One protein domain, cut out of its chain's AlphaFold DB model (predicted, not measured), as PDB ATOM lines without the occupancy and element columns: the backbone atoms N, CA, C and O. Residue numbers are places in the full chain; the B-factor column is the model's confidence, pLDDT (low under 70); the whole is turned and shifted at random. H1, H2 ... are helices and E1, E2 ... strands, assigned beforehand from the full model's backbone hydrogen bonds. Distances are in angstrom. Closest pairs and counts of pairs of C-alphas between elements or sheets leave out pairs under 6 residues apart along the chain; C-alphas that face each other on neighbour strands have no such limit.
ATOM      1  N   TYR A  71      14.345 117.836  23.304       92.75
ATOM      2  CA  TYR A  71      14.529 118.683  24.489       92.75
ATOM      3  C   TYR A  71      15.952 118.619  25.067       92.75
ATOM      4  O   TYR A  71      16.303 119.414  25.930       92.75
ATOM      5  N   ALA A  72      16.809 117.722  24.571       89.31
ATOM      6  CA  ALA A  72      18.112 117.405  25.165       89.31
ATOM      7  C   ALA A  72      19.115 118.573  25.287       89.31
ATOM      8  O   ALA A  72      20.088 118.443  26.025       89.31
ATOM      9  N   LYS A  73      18.943 119.671  24.538       87.62
ATOM     10  CA  LYS A  73      19.889 120.803  24.549       87.62
ATOM     11  C   LYS A  73      19.579 121.844  25.617       87.62
ATOM     12  O   LYS A  73      20.499 122.323  26.267       87.62
ATOM     13  N   ASP A  74      18.302 122.180  25.769       91.25
ATOM     14  CA  ASP A  74      17.872 123.373  26.505       91.25
ATOM     15  C   ASP A  74      17.112 123.033  27.791       91.25
ATOM     16  O   ASP A  74      16.702 123.932  28.522       91.25
ATOM     17  N   TYR A  75      16.915 121.741  28.069       95.56
ATOM     18  CA  TYR A  75      16.121 121.273  29.194       95.56
ATOM     19  C   TYR A  75      16.901 120.318  30.088       95.56
ATOM     20  O   TYR A  75      17.608 119.418  29.630       95.56
ATOM     21  N   ARG A  76      16.668 120.464  31.390       96.44
ATOM     22  CA  ARG A  76      16.894 119.403  32.370       96.44
ATOM     23  C   ARG A  76      15.776 118.377  32.242       96.44
ATOM     24  O   ARG A  76      14.685 118.703  31.783       96.44
ATOM     25  N   MET A  77      16.050 117.136  32.628       96.62
ATOM     26  CA  MET A  77      15.118 116.028  32.443       96.62
ATOM     27  C   MET A  77      15.168 115.074  33.627       96.62
ATOM     28  O   MET A  77      16.250 114.729  34.102       96.62
ATOM     29  N   ILE A  78      13.991 114.618  34.048       97.94
ATOM     30  CA  ILE A  78      13.827 113.496  34.971       97.94
ATOM     31  C   ILE A  78      12.835 112.481  34.397       97.94
ATOM     32  O   ILE A  78      11.958 112.807  33.587       97.94
ATOM     33  N   PHE A  79      12.962 111.230  34.828       98.00
ATOM     34  CA  PHE A  79      12.037 110.159  34.480       98.00
ATOM     35  C   PHE A  79      10.837 110.189  35.418       98.00
ATOM     36  O   PHE A  79      10.999 110.244  36.636       98.00
ATOM     37  N   VAL A  80       9.642 110.091  34.840       97.75
ATOM     38  CA  VAL A  80       8.383 109.959  35.571       97.75
ATOM     39  C   VAL A  80       7.943 108.507  35.499       97.75
ATOM     40  O   VAL A  80       7.675 107.981  34.415       97.75
ATOM     41  N   HIS A  81       7.840 107.870  36.657       96.25
ATOM     42  CA  HIS A  81       7.353 106.506  36.789       96.25
ATOM     43  C   HIS A  81       5.886 106.488  37.198       96.25
ATOM     44  O   HIS A  81       5.418 107.363  37.926       96.25
ATOM     45  N   LYS A  82       5.168 105.466  36.738       93.38
ATOM     46  CA  LYS A  82       3.826 105.116  37.195       93.38
ATOM     47  C   LYS A  82       3.785 103.617  37.461       93.38
ATOM     48  O   LYS A  82       3.849 102.822  36.523       93.38
ATOM     49  N   GLY A  83       3.698 103.243  38.734       90.00
ATOM     50  CA  GLY A  83       3.957 101.871  39.161       90.00
ATOM     51  C   GLY A  83       5.399 101.467  38.840       90.00
ATOM     52  O   GLY A  83       6.334 102.210  39.094       90.00
ATOM     53  N   ASP A  84       5.591 100.302  38.245       88.00
ATOM     54  CA  ASP A  84       6.898  99.744  37.876       88.00
ATOM     55  C   ASP A  84       7.403 100.185  36.487       88.00
ATOM     56  O   ASP A  84       8.363  99.625  35.958       88.00
ATOM     57  N   GLN A  85       6.751 101.168  35.859       92.19
ATOM     58  CA  GLN A  85       7.018 101.562  34.478       92.19
ATOM     59  C   GLN A  85       7.347 103.045  34.340       92.19
ATOM     60  O   GLN A  85       6.706 103.899  34.948       92.19
ATOM     61  N   ILE A  86       8.258 103.357  33.414       96.12
ATOM     62  CA  ILE A  86       8.494 104.729  32.956       96.12
ATOM     63  C   ILE A  86       7.273 105.178  32.150       96.12
ATOM     64  O   ILE A  86       7.080 104.759  31.006       96.12
ATOM     65  N   ALA A  87       6.461 106.045  32.748       96.69
ATOM     66  CA  ALA A  87       5.330 106.668  32.081       96.69
ATOM     67  C   ALA A  87       5.796 107.708  31.063       96.69
ATOM     68  O   ALA A  87       5.258 107.806  29.959       96.69
ATOM     69  N   GLY A  88       6.831 108.468  31.405       97.75
ATOM     70  CA  GLY A  88       7.325 109.520  30.540       97.75
ATOM     71  C   GLY A  88       8.512 110.269  31.106       97.75
ATOM     72  O   GLY A  88       9.224 109.791  31.988       97.75
ATOM     73  N   TYR A  89       8.705 111.457  30.560       98.00
ATOM     74  CA  TYR A  89       9.821 112.337  30.847       98.00
ATOM     75  C   TYR A  89       9.269 113.715  31.187       98.00
ATOM     76  O   TYR A  89       8.412 114.230  30.462       98.00
ATOM     77  N   LEU A  90       9.752 114.289  32.283       98.25
ATOM     78  CA  LEU A  90       9.459 115.662  32.664       98.25
ATOM     79  C   LEU A  90      10.698 116.505  32.382       98.25
ATOM     80  O   LEU A  90      11.773 116.239  32.920       98.25
ATOM     81  N   PHE A  91      10.528 117.490  31.513       97.62
ATOM     82  CA  PHE A  91      11.551 118.443  31.123       97.62
ATOM     83  C   PHE A  91      11.292 119.788  31.791       97.62
ATOM     84  O   PHE A  91      10.134 120.158  31.976       97.62
ATOM     85  N   GLN A  92      12.355 120.523  32.102       97.06
ATOM     86  CA  GLN A  92      12.279 121.878  32.651       97.06
ATOM     87  C   GLN A  92      13.400 122.745  32.073       97.06
ATOM     88  O   GLN A  92      14.555 122.314  31.996       97.06
ATOM     89  N   ASN A  93      13.058 123.971  31.688       94.94
ATOM     90  CA  ASN A  93      14.005 125.058  31.454       94.94
ATOM     91  C   ASN A  93      13.590 126.286  32.288       94.94
ATOM     92  O   ASN A  93      12.742 126.190  33.170       94.94
ATOM     93  N   ALA A  94      14.180 127.452  32.024       90.19
ATOM     94  CA  ALA A  94      13.885 128.664  32.789       90.19
ATOM     95  C   ALA A  94      12.476 129.255  32.544       90.19
ATOM     96  O   ALA A  94      12.095 130.190  33.244       90.19
ATOM     97  N   GLN A  95      11.727 128.782  31.543       90.94
ATOM     98  CA  GLN A  95      10.436 129.346  31.132       90.94
ATOM     99  C   GLN A  95       9.260 128.387  31.320       90.94
ATOM    100  O   GLN A  95       8.137 128.847  31.528       90.94
ATOM    101  N   GLU A  96       9.485 127.082  31.181       94.94
ATOM    102  CA  GLU A  96       8.411 126.099  31.170       94.94
ATOM    103  C   GLU A  96       8.856 124.695  31.591       94.94
ATOM    104  O   GLU A  96      10.033 124.319  31.560       94.94
ATOM    105  N   PHE A  97       7.849 123.901  31.935       96.56
ATOM    106  CA  PHE A  97       7.893 122.459  32.067       96.56
ATOM    107  C   PHE A  97       7.238 121.816  30.851       96.56
ATOM    108  O   PHE A  97       6.209 122.278  30.359       96.56
ATOM    109  N   VAL A  98       7.778 120.684  30.410       96.69
ATOM    110  CA  VAL A  98       7.164 119.880  29.352       96.69
ATOM    111  C   VAL A  98       7.110 118.431  29.795       96.69
ATOM    112  O   VAL A  98       8.142 117.812  30.039       96.69
ATOM    113  N   PHE A  99       5.912 117.857  29.871       97.69
ATOM    114  CA  PHE A  99       5.764 116.419  30.079       97.69
ATOM    115  C   PHE A  99       5.519 115.695  28.755       97.69
ATOM    116  O   PHE A  99       4.632 116.059  27.983       97.69
ATOM    117  N   CYS A 100       6.282 114.633  28.507       97.25
ATOM    118  CA  CYS A 100       6.101 113.756  27.355       97.25
ATOM    119  C   CYS A 100       5.925 112.314  27.816       97.25
ATOM    120  O   CYS A 100       6.807 111.767  28.476       97.25
ATOM    121  N   TYR A 101       4.856 111.652  27.378       97.75
ATOM    122  CA  TYR A 101       4.758 110.203  27.532       97.75
ATOM    123  C   TYR A 101       5.858 109.479  26.748       97.75
ATOM    124  O   TYR A 101       6.155 109.840  25.602       97.75
ATOM    125  N   ALA A 102       6.410 108.421  27.339       96.88
ATOM    126  CA  ALA A 102       7.333 107.519  26.665       96.88
ATOM    127  C   ALA A 102       6.586 106.695  25.604       96.88
ATOM    128  O   ALA A 102       5.471 106.228  25.847       96.88
ATOM    129  N   ASP A 103       7.203 106.467  24.440       95.75
ATOM    130  CA  ASP A 103       6.554 105.746  23.334       95.75
ATOM    131  C   ASP A 103       6.100 104.339  23.741       95.75
ATOM    132  O   ASP A 103       4.971 103.942  23.467       95.75
ATOM    133  N   ARG A 104       6.953 103.608  24.475       93.75
ATOM    134  CA  ARG A 104       6.610 102.278  24.999       93.75
ATOM    135  C   ARG A 104       5.420 102.321  25.954       93.75
ATOM    136  O   ARG A 104       4.599 101.413  25.932       93.75
ATOM    137  N   TYR A 105       5.301 103.372  26.766       95.06
ATOM    138  CA  TYR A 105       4.165 103.512  27.669       95.06
ATOM    139  C   TYR A 105       2.867 103.723  26.891       95.06
ATOM    140  O   TYR A 105       1.879 103.043  27.162       95.06
ATOM    141  N   LEU A 106       2.890 104.597  25.878       95.00
ATOM    142  CA  LEU A 106       1.739 104.876  25.015       95.00
ATOM    143  C   LEU A 106       1.230 103.640  24.265       95.00
ATOM    144  O   LEU A 106       0.029 103.546  24.005       95.00
ATOM    145  N   THR A 107       2.116 102.713  23.894       92.50
ATOM    146  CA  THR A 107       1.717 101.512  23.152       92.50
ATOM    147  C   THR A 107       1.355 100.324  24.040       92.50
ATOM    148  O   THR A 107       0.546  99.493  23.631       92.50
ATOM    149  N   GLN A 108       1.904 100.237  25.256       88.81
ATOM    150  CA  GLN A 108       1.708  99.089  26.150       88.81
ATOM    151  C   GLN A 108       0.656  99.324  27.238       88.81
ATOM    152  O   GLN A 108       0.076  98.361  27.742       88.81
ATOM    153  N   ASN A 109       0.380 100.580  27.599       81.56
ATOM    154  CA  ASN A 109      -0.504 100.917  28.709       81.56
ATOM    155  C   ASN A 109      -1.758 101.653  28.268       81.56
ATOM    156  O   ASN A 109      -1.787 102.403  27.298       81.56
ATOM    157  N   LYS A 110      -2.817 101.438  29.047       82.94
ATOM    158  CA  LYS A 110      -4.116 102.100  28.873       82.94
ATOM    159  C   LYS A 110      -4.452 103.052  30.017       82.94
ATOM    160  O   LYS A 110      -5.487 103.705  29.970       82.94
ATOM    161  N   VAL A 111      -3.604 103.104  31.041       88.19
ATOM    162  CA  VAL A 111      -3.815 103.935  32.225       88.19
ATOM    163  C   VAL A 111      -3.001 105.208  32.061       88.19
ATOM    164  O   VAL A 111      -1.802 105.155  31.822       88.19
ATOM    165  N   GLU A 112      -3.664 106.345  32.170       91.62
ATOM    166  CA  GLU A 112      -3.043 107.666  32.120       91.62
ATOM    167  C   GLU A 112      -2.488 108.093  33.485       91.62
ATOM    168  O   GLU A 112      -2.938 107.630  34.539       91.62
ATOM    169  N   ILE A 113      -1.541 109.028  33.476       93.50
ATOM    170  CA  ILE A 113      -1.279 109.882  34.631       93.50
ATOM    171  C   ILE A 113      -2.526 110.758  34.843       93.50
ATOM    172  O   ILE A 113      -2.990 111.391  33.891       93.50
ATOM    173  N   PRO A 114      -3.103 110.807  36.055       90.56
ATOM    174  CA  PRO A 114      -4.284 111.618  36.326       90.56
ATOM    175  C   PRO A 114      -4.129 113.072  35.861       90.56
ATOM    176  O   PRO A 114      -3.109 113.706  36.105       90.56
ATOM    177  N   GLY A 115      -5.140 113.595  35.164       88.81
ATOM    178  CA  GLY A 115      -5.107 114.947  34.592       88.81
ATOM    179  C   GLY A 115      -4.308 115.090  33.288       88.81
ATOM    180  O   GLY A 115      -4.456 116.106  32.619       88.81
ATOM    181  N   LEU A 116      -3.540 114.075  32.877       92.69
ATOM    182  CA  LEU A 116      -2.734 114.059  31.652       92.69
ATOM    183  C   LEU A 116      -3.156 112.875  30.767       92.69
ATOM    184  O   LEU A 116      -2.538 111.818  30.850       92.69
ATOM    185  N   PRO A 117      -4.199 112.987  29.926       92.06
ATOM    186  CA  PRO A 117      -4.658 111.878  29.083       92.06
ATOM    187  C   PRO A 117      -3.546 111.265  28.215       92.06
ATOM    188  O   PRO A 117      -2.588 111.936  27.837       92.06
ATOM    189  N   LEU A 118      -3.666 109.989  27.837       93.69
ATOM    190  CA  LEU A 118      -2.696 109.375  26.919       93.69
ATOM    191  C   LEU A 118      -2.737 110.049  25.537       93.69
ATOM    192  O   LEU A 118      -3.697 109.852  24.773       93.69
ATOM    193  N   ASP A 119      -1.668 110.780  25.217       94.31
ATOM    194  CA  ASP A 119      -1.480 111.512  23.966       94.31
ATOM    195  C   ASP A 119      -0.010 111.467  23.509       94.31
ATOM    196  O   ASP A 119       0.918 111.392  24.319       94.31
ATOM    197  N   ILE A 120       0.194 111.498  22.190       95.31
ATOM    198  CA  ILE A 120       1.517 111.629  21.575       95.31
ATOM    199  C   ILE A 120       2.053 113.055  21.697       95.31
ATOM    200  O   ILE A 120       3.273 113.230  21.689       95.31
ATOM    201  N   ILE A 121       1.168 114.048  21.798       94.31
ATOM    202  CA  ILE A 121       1.538 115.459  21.874       94.31
ATOM    203  C   ILE A 121       2.117 115.760  23.272       94.31
ATOM    204  O   ILE A 121       1.561 115.303  24.272       94.31
ATOM    205  N   PRO A 122       3.237 116.503  23.364       94.44
ATOM    206  CA  PRO A 122       3.768 116.994  24.634       94.44
ATOM    207  C   PRO A 122       2.782 117.888  25.394       94.44
ATOM    208  O   PRO A 122       1.979 118.596  24.789       94.44
ATOM    209  N   TYR A 123       2.905 117.914  26.718       94.75
ATOM    210  CA  TYR A 123       2.147 118.784  27.615       94.75
ATOM    211  C   TYR A 123       3.046 119.918  28.130       94.75
ATOM    212  O   TYR A 123       3.657 119.751  29.191       94.75
ATOM    213  N   PRO A 124       3.182 121.037  27.390       93.75
ATOM    214  CA  PRO A 124       3.886 122.216  27.873       93.75
ATOM    215  C   PRO A 124       3.047 122.952  28.920       93.75
ATOM    216  O   PRO A 124       1.815 122.993  28.848       93.75
ATOM    217  N   SER A 125       3.720 123.544  29.892       91.88
ATOM    218  CA  SER A 125       3.117 124.338  30.954       91.88
ATOM    219  C   SER A 125       4.165 125.294  31.495       91.88
ATOM    220  O   SER A 125       5.280 124.875  31.771       91.88
ATOM    221  N   SER A 126       3.819 126.561  31.723       91.06
ATOM    222  CA  SER A 126       4.748 127.533  32.324       91.06
ATOM    223  C   SER A 126       5.221 127.126  33.722       91.06
ATOM    224  O   SER A 126       6.202 127.653  34.226       91.06
ATOM    225  N   GLU A 127       4.514 126.200  34.366       90.56
ATOM    226  CA  GLU A 127       4.794 125.769  35.726       90.56
ATOM    227  C   GLU A 127       4.489 124.274  35.911       90.56
ATOM    228  O   GLU A 127       3.817 123.660  35.073       90.56
ATOM    229  N   LEU A 128       4.949 123.680  37.016       92.94
ATOM    230  CA  LEU A 128       4.796 122.247  37.259       92.94
ATOM    231  C   LEU A 128       3.318 121.820  37.235       92.94
ATOM    232  O   LEU A 128       2.441 122.452  37.835       92.94
ATOM    233  N   HIS A 129       3.039 120.732  36.514       91.75
ATOM    234  CA  HIS A 129       1.687 120.198  36.383       91.75
ATOM    235  C   HIS A 129       1.179 119.641  37.723       91.75
ATOM    236  O   HIS A 129       1.914 118.959  38.437       91.75
ATOM    237  N   ALA A 130      -0.108 119.850  38.030       89.00
ATOM    238  CA  ALA A 130      -0.725 119.469  39.308       89.00
ATOM    239  C   ALA A 130      -0.575 117.971  39.660       89.00
ATOM    240  O   ALA A 130      -0.434 117.614  40.825       89.00
ATOM    241  N   ALA A 131      -0.534 117.105  38.640       90.81
ATOM    242  CA  ALA A 131      -0.290 115.666  38.799       90.81
ATOM    243  C   ALA A 131       1.072 115.327  39.437       90.81
ATOM    244  O   ALA A 131       1.231 114.252  40.011       90.81
ATOM    245  N   PHE A 132       2.052 116.223  39.310       94.00
ATOM    246  CA  PHE A 132       3.385 116.076  39.892       94.00
ATOM    247  C   PHE A 132       3.529 116.930  41.154       94.00
ATOM    248  O   PHE A 132       4.056 116.433  42.144       94.00
ATOM    249  N   ASP A 133       2.971 118.145  41.154       90.81
ATOM    250  CA  ASP A 133       2.938 119.064  42.306       90.81
ATOM    251  C   ASP A 133       2.331 118.433  43.569       90.81
ATOM    252  O   ASP A 133       2.810 118.667  44.670       90.81
ATOM    253  N   GLU A 134       1.330 117.554  43.428       88.81
ATOM    254  CA  GLU A 134       0.712 116.840  44.557       88.81
ATOM    255  C   GLU A 134       1.702 115.981  45.378       88.81
ATOM    256  O   GLU A 134       1.415 115.640  46.528       88.81
ATOM    257  N   ASN A 135       2.867 115.644  44.816       92.25
ATOM    258  CA  ASN A 135       3.925 114.925  45.525       92.25
ATOM    259  C   ASN A 135       4.836 115.845  46.338       92.25
ATOM    260  O   ASN A 135       5.504 115.361  47.250       92.25
ATOM    261  N   LEU A 136       4.895 117.139  46.017       92.50
ATOM    262  CA  LEU A 136       5.753 118.068  46.734       92.50
ATOM    263  C   LEU A 136       5.157 118.371  48.118       92.50
ATOM    264  O   LEU A 136       3.952 118.629  48.232       92.50
ATOM    265  N   PRO A 137       5.976 118.347  49.183       92.00
ATOM    266  CA  PRO A 137       5.535 118.786  50.497       92.00
ATOM    267  C   PRO A 137       5.212 120.286  50.513       92.00
ATOM    268  O   PRO A 137       5.596 121.051  49.627       92.00
ATOM    269  N   GLU A 138       4.504 120.717  51.555       90.88
ATOM    270  CA  GLU A 138       4.165 122.120  51.818       90.88
ATOM    271  C   GLU A 138       4.563 122.492  53.255       90.88
ATOM    272  O   GLU A 138       4.771 121.617  54.099       90.88
ATOM    273  N   GLY A 139       4.650 123.794  53.543       91.19
ATOM    274  CA  GLY A 139       5.005 124.292  54.874       91.19
ATOM    275  C   GLY A 139       6.369 123.778  55.339       91.19
ATOM    276  O   GLY A 139       7.301 123.667  54.550       91.19
ATOM    277  N   ILE A 140       6.465 123.396  56.609       90.75
ATOM    278  CA  ILE A 140       7.738 123.016  57.240       90.75
ATOM    279  C   ILE A 140       8.398 121.814  56.553       90.75
ATOM    280  O   ILE A 140       9.607 121.817  56.353       90.75
ATOM    281  N   ASN A 141       7.616 120.824  56.104       91.00
ATOM    282  CA  ASN A 141       8.164 119.691  55.353       91.00
ATOM    283  C   ASN A 141       8.857 120.136  54.049       91.00
ATOM    284  O   ASN A 141       9.819 119.497  53.625       91.00
ATOM    285  N   ARG A 142       8.376 121.216  53.414       92.19
ATOM    286  CA  ARG A 142       9.013 121.812  52.235       92.19
ATOM    287  C   ARG A 142      10.277 122.567  52.609       92.19
ATOM    288  O   ARG A 142      11.303 122.322  51.986       92.19
ATOM    289  N   ASP A 143      10.216 123.407  53.636       90.94
ATOM    290  CA  ASP A 143      11.371 124.182  54.098       90.94
ATOM    291  C   ASP A 143      12.548 123.253  54.453       90.94
ATOM    292  O   ASP A 143      13.686 123.494  54.055       90.94
ATOM    293  N   MET A 144      12.265 122.129  55.120       88.62
ATOM    294  CA  MET A 144      13.260 121.096  55.450       88.62
ATOM    295  C   MET A 144      13.855 120.435  54.202       88.62
ATOM    296  O   MET A 144      15.062 120.203  54.137       88.62
ATOM    297  N   LEU A 145      13.024 120.143  53.197       89.62
ATOM    298  CA  LEU A 145      13.469 119.566  51.929       89.62
ATOM    299  C   LEU A 145      14.382 120.536  51.168       89.62
ATOM    300  O   LEU A 145      15.457 120.143  50.726       89.62
ATOM    301  N   GLU A 146      13.994 121.807  51.059       91.81
ATOM    302  CA  GLU A 146      14.787 122.830  50.367       91.81
ATOM    303  C   GLU A 146      16.147 123.043  51.042       91.81
ATOM    304  O   GLU A 146      17.180 123.125  50.369       91.81
ATOM    305  N   GLN A 147      16.174 123.058  52.378       88.69
ATOM    306  CA  GLN A 147      17.414 123.192  53.139       88.69
ATOM    307  C   GLN A 147      18.315 121.965  53.013       88.69
ATOM    308  O   GLN A 147      19.509 122.127  52.762       88.69
ATOM    309  N   SER A 148      17.758 120.753  53.103       86.50
ATOM    310  CA  SER A 148      18.524 119.511  52.942       86.50
ATOM    311  C   SER A 148      19.103 119.347  51.533       86.50
ATOM    312  O   SER A 148      20.124 118.676  51.374       86.50
ATOM    313  N   LEU A 149      18.453 119.904  50.507       88.81
ATOM    314  CA  LEU A 149      18.923 119.835  49.121       88.81
ATOM    315  C   LEU A 149      19.798 121.017  48.712       88.81
ATOM    316  O   LEU A 149      20.452 120.944  47.671       88.81
ATOM    317  N   HIS A 150      19.793 122.094  49.498       90.44
ATOM    318  CA  HIS A 150      20.321 123.397  49.098       90.44
ATOM    319  C   HIS A 150      19.772 123.852  47.731       90.44
ATOM    320  O   HIS A 150      20.488 124.455  46.929       90.44
ATOM    321  N   SER A 151      18.505 123.531  47.455       91.25
ATOM    322  CA  SER A 151      17.830 123.818  46.191       91.25
ATOM    323  C   SER A 151      16.330 123.971  46.416       91.25
ATOM    324  O   SER A 151      15.718 123.165  47.113       91.25
ATOM    325  N   SER A 152      15.744 124.994  45.799       91.38
ATOM    326  CA  SER A 152      14.293 125.201  45.721       91.38
ATOM    327  C   SER A 152      13.716 124.767  44.369       91.38
ATOM    328  O   SER A 152      12.576 125.097  44.052       91.38
ATOM    329  N   ASP A 153      14.526 124.112  43.533       93.69
ATOM    330  CA  ASP A 153      14.120 123.655  42.211       93.69
ATOM    331  C   ASP A 153      13.231 122.411  42.303       93.69
ATOM    332  O   ASP A 153      13.563 121.428  42.973       93.69
ATOM    333  N   GLU A 154      12.103 122.422  41.593       94.31
ATOM    334  CA  GLU A 154      11.122 121.352  41.724       94.31
ATOM    335  C   GLU A 154      11.628 120.003  41.203       94.31
ATOM    336  O   GLU A 154      11.270 118.974  41.776       94.31
ATOM    337  N   LEU A 155      12.459 119.954  40.154       95.75
ATOM    338  CA  LEU A 155      12.979 118.669  39.674       95.75
ATOM    339  C   LEU A 155      13.969 118.064  40.671       95.75
ATOM    340  O   LEU A 155      13.927 116.849  40.882       95.75
ATOM    341  N   ASP A 156      14.810 118.891  41.304       93.88
ATOM    342  CA  ASP A 156      15.725 118.454  42.368       93.88
ATOM    343  C   ASP A 156      14.960 117.865  43.552       93.88
ATOM    344  O   ASP A 156      15.326 116.807  44.072       93.88
ATOM    345  N   MET A 157      13.869 118.523  43.943       94.06
ATOM    346  CA  MET A 157      12.993 118.059  45.011       94.06
ATOM    347  C   MET A 157      12.316 116.738  44.641       94.06
ATOM    348  O   MET A 157      12.419 115.771  45.393       94.06
ATOM    349  N   LEU A 158      11.669 116.657  43.472       95.62
ATOM    350  CA  LEU A 158      10.878 115.492  43.057       95.62
ATOM    351  C   LEU A 158      11.685 114.187  43.036       95.62
ATOM    352  O   LEU A 158      11.172 113.156  43.469       95.62
ATOM    353  N   VAL A 159      12.934 114.215  42.557       94.25
ATOM    354  CA  VAL A 159      13.793 113.011  42.480       94.25
ATOM    355  C   VAL A 159      14.377 112.583  43.823       94.25
ATOM    356  O   VAL A 159      15.006 111.530  43.907       94.25
ATOM    357  N   ARG A 160      14.214 113.403  44.865       91.56
ATOM    358  CA  ARG A 160      14.691 113.128  46.226       91.56
ATOM    359  C   ARG A 160      13.600 112.621  47.151       91.56
ATOM    360  O   ARG A 160      13.908 112.128  48.233       91.56
ATOM    361  N   LEU A 161      12.346 112.714  46.721       91.50
ATOM    362  CA  LEU A 161      11.220 112.224  47.492       91.50
ATOM    363  C   LEU A 161      11.242 110.700  47.603       91.50
ATOM    364  O   LEU A 161      11.457 109.984  46.625       91.50
ATOM    365  N   THR A 162      10.923 110.210  48.794       87.94
ATOM    366  CA  THR A 162      10.653 108.798  49.064       87.94
ATOM    367  C   THR A 162       9.185 108.610  49.451       87.94
ATOM    368  O   THR A 162       8.460 109.564  49.735       87.94
ATOM    369  N   HIS A 163       8.694 107.366  49.410       87.38
ATOM    370  CA  HIS A 163       7.334 106.995  49.841       87.38
ATOM    371  C   HIS A 163       6.181 107.878  49.305       87.38
ATOM    372  O   HIS A 163       5.158 108.027  49.984       87.38
ATOM    373  N   ASN A 164       6.318 108.394  48.079       90.81
ATOM    374  CA  ASN A 164       5.372 109.275  47.382       90.81
ATOM    375  C   ASN A 164       3.900 108.891  47.554       90.81
ATOM    376  O   ASN A 164       3.556 107.707  47.566       90.81
ATOM    377  N   ILE A 165       3.009 109.874  47.658       89.19
ATOM    378  CA  ILE A 165       1.569 109.620  47.624       89.19
ATOM    379  C   ILE A 165       1.164 109.025  46.262       89.19
ATOM    380  O   ILE A 165       1.599 109.469  45.202       89.19
ATOM    381  N   GLY A 166       0.313 108.006  46.279       92.31
ATOM    382  CA  GLY A 166      -0.103 107.320  45.064       92.31
ATOM    383  C   GLY A 166       0.991 106.431  44.461       92.31
ATOM    384  O   GLY A 166       1.851 105.908  45.175       92.31
ATOM    385  N   ASP A 167       0.936 106.242  43.138       93.00
ATOM    386  CA  ASP A 167       1.804 105.337  42.371       93.00
ATOM    387  C   ASP A 167       2.787 106.053  41.429       93.00
ATOM    388  O   ASP A 167       3.413 105.401  40.594       93.00
ATOM    389  N   ILE A 168       2.921 107.375  41.554       94.56
ATOM    390  CA  ILE A 168       3.840 108.189  40.751       94.56
ATOM    391  C   ILE A 168       5.085 108.505  41.575       94.56
ATOM    392  O   ILE A 168       4.988 108.840  42.752       94.56
ATOM    393  N   TYR A 169       6.256 108.398  40.955       94.69
ATOM    394  CA  TYR A 169       7.528 108.830  41.537       94.69
ATOM    395  C   TYR A 169       8.528 109.181  40.432       94.69
ATOM    396  O   TYR A 169       8.255 108.993  39.243       94.69
ATOM    397  N   PHE A 170       9.685 109.712  40.825       96.19
ATOM    398  CA  PHE A 170      10.615 110.353  39.906       96.19
ATOM    399  C   PHE A 170      12.036 109.856  40.121       96.19
ATOM    400  O   PHE A 170      12.437 109.592  41.249       96.19
ATOM    401  N   THR A 171      12.804 109.733  39.037       96.31
ATOM    402  CA  THR A 171      14.211 109.303  39.109       96.31
ATOM    403  C   THR A 171      15.061 110.031  38.080       96.31
ATOM    404  O   THR A 171      14.554 110.505  37.062       96.31
ATOM    405  N   ILE A 172      16.369 110.077  38.320       95.44
ATOM    406  CA  ILE A 172      17.337 110.655  37.378       95.44
ATOM    407  C   ILE A 172      17.758 109.625  36.321       95.44
ATOM    408  O   ILE A 172      17.930 109.975  35.159       95.44
TER     409      ILE A 172
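This is residues 71 to 172 of the 529 residues of the protein "HipA domain protein" of Sulfuricurvum kujiense (strain ATCC BAA-921 / DSM 16994 / JCM 11577 / YK-1) (UniProt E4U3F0). A strongly twisted sheet of five antiparallel strands makes the body of this domain, with the short helix H4 packed over its strand E1 and the longest helix, H3, beyond H4 and off the sheet. H1 and H3 lie toward the two ends of the longest axis, with the sheet between them; H1 only grazes the sheet, as does the short H2, which is near H4. The printed part has 102 residues, with four named helices and five named strands in the order E1 E2 E3 H1 E4 H2 H3 H4 E5, and the sheet's order is E4 E3 E2 E1 E5. The class is mixed, helices and strands. The whole is compact, with a radius of gyration of the C-alphas of 13.5 A and spans of 40 by 30 by 21 A.

The first named element is E1, residues 76 to 82, which begins with C-alpha 76 at (16.894, 119.403, 32.370) and is 20.0 A long from first to last C-alpha. E2, residues 85 to 92, is the longest strand, 21.1 A, and E3, residues 97 to 101, measures 13.4 A. H1 is residues 103 to 108, E4 residues 123 to 125 and H2 residues 130 to 133. H3, residues 140 to 149, begins at C-alpha 140 at (7.738, 123.016, 57.240) and is 14.2 A long. H4 is residues 154 to 158. E5, residues 168 to 171, is 10.6 A long and ends at C-alpha 171 at (14.211, 109.303, 39.109).

E1, E2 and E3 form a meander, each strand the antiparallel neighbour of the one before. E1 and E2 are a hairpin, at 152 degrees between their directions, with N 80 and O 88 2.9 A apart, within hydrogen-bond range. E2 and E3 are a hairpin too, at 156 degrees, with N 91 and O 98 within range at 2.8 A. E4, an edge strand, is antiparallel to E3 at 168 degrees, with N 123 and O 99 at 2.8 A. The other edge strand, E5, is antiparallel to E1 at 141 degrees, with N 81 and O 169 at 2.8 A. H4 is on the sheet and lies over E1 at a height over the sheet of 8.1 A. The closest C-alphas of H4 and E5 are those of Leu 158 and Phe 170, 6.0 A apart. H3 is not on the sheet, but H3 and H4 touch, the closest C-alphas being those of Leu 145 and Met 157, 7.1 A apart. H2 only grazes the sheet, with residues 131 to 132; H2 and H4 are near each other, while H2 and H3 are apart. H1 only grazes the sheet, with residues 103 to 106, and the C-alphas of Ala 87 in E2 and Tyr 105 in H1, their closest, are 5.5 A apart. In H1, H3 and H4 every O i to N i+4 pair is within hydrogen-bond range, and H2 is too short for such a pair.

The two C-alphas farthest apart are those of Thr 107 in H1 and Ile 140 in H3, 40.8 A. The printed part has no cut from residue 71 to 172. The one long link joins H1 to E4 through residues 109 to 122, whose C-alphas lie 10 to 19 A from the mean of all C-alphas. The mean pLDDT of the printed part is 92.8, and no printed residue is under 70.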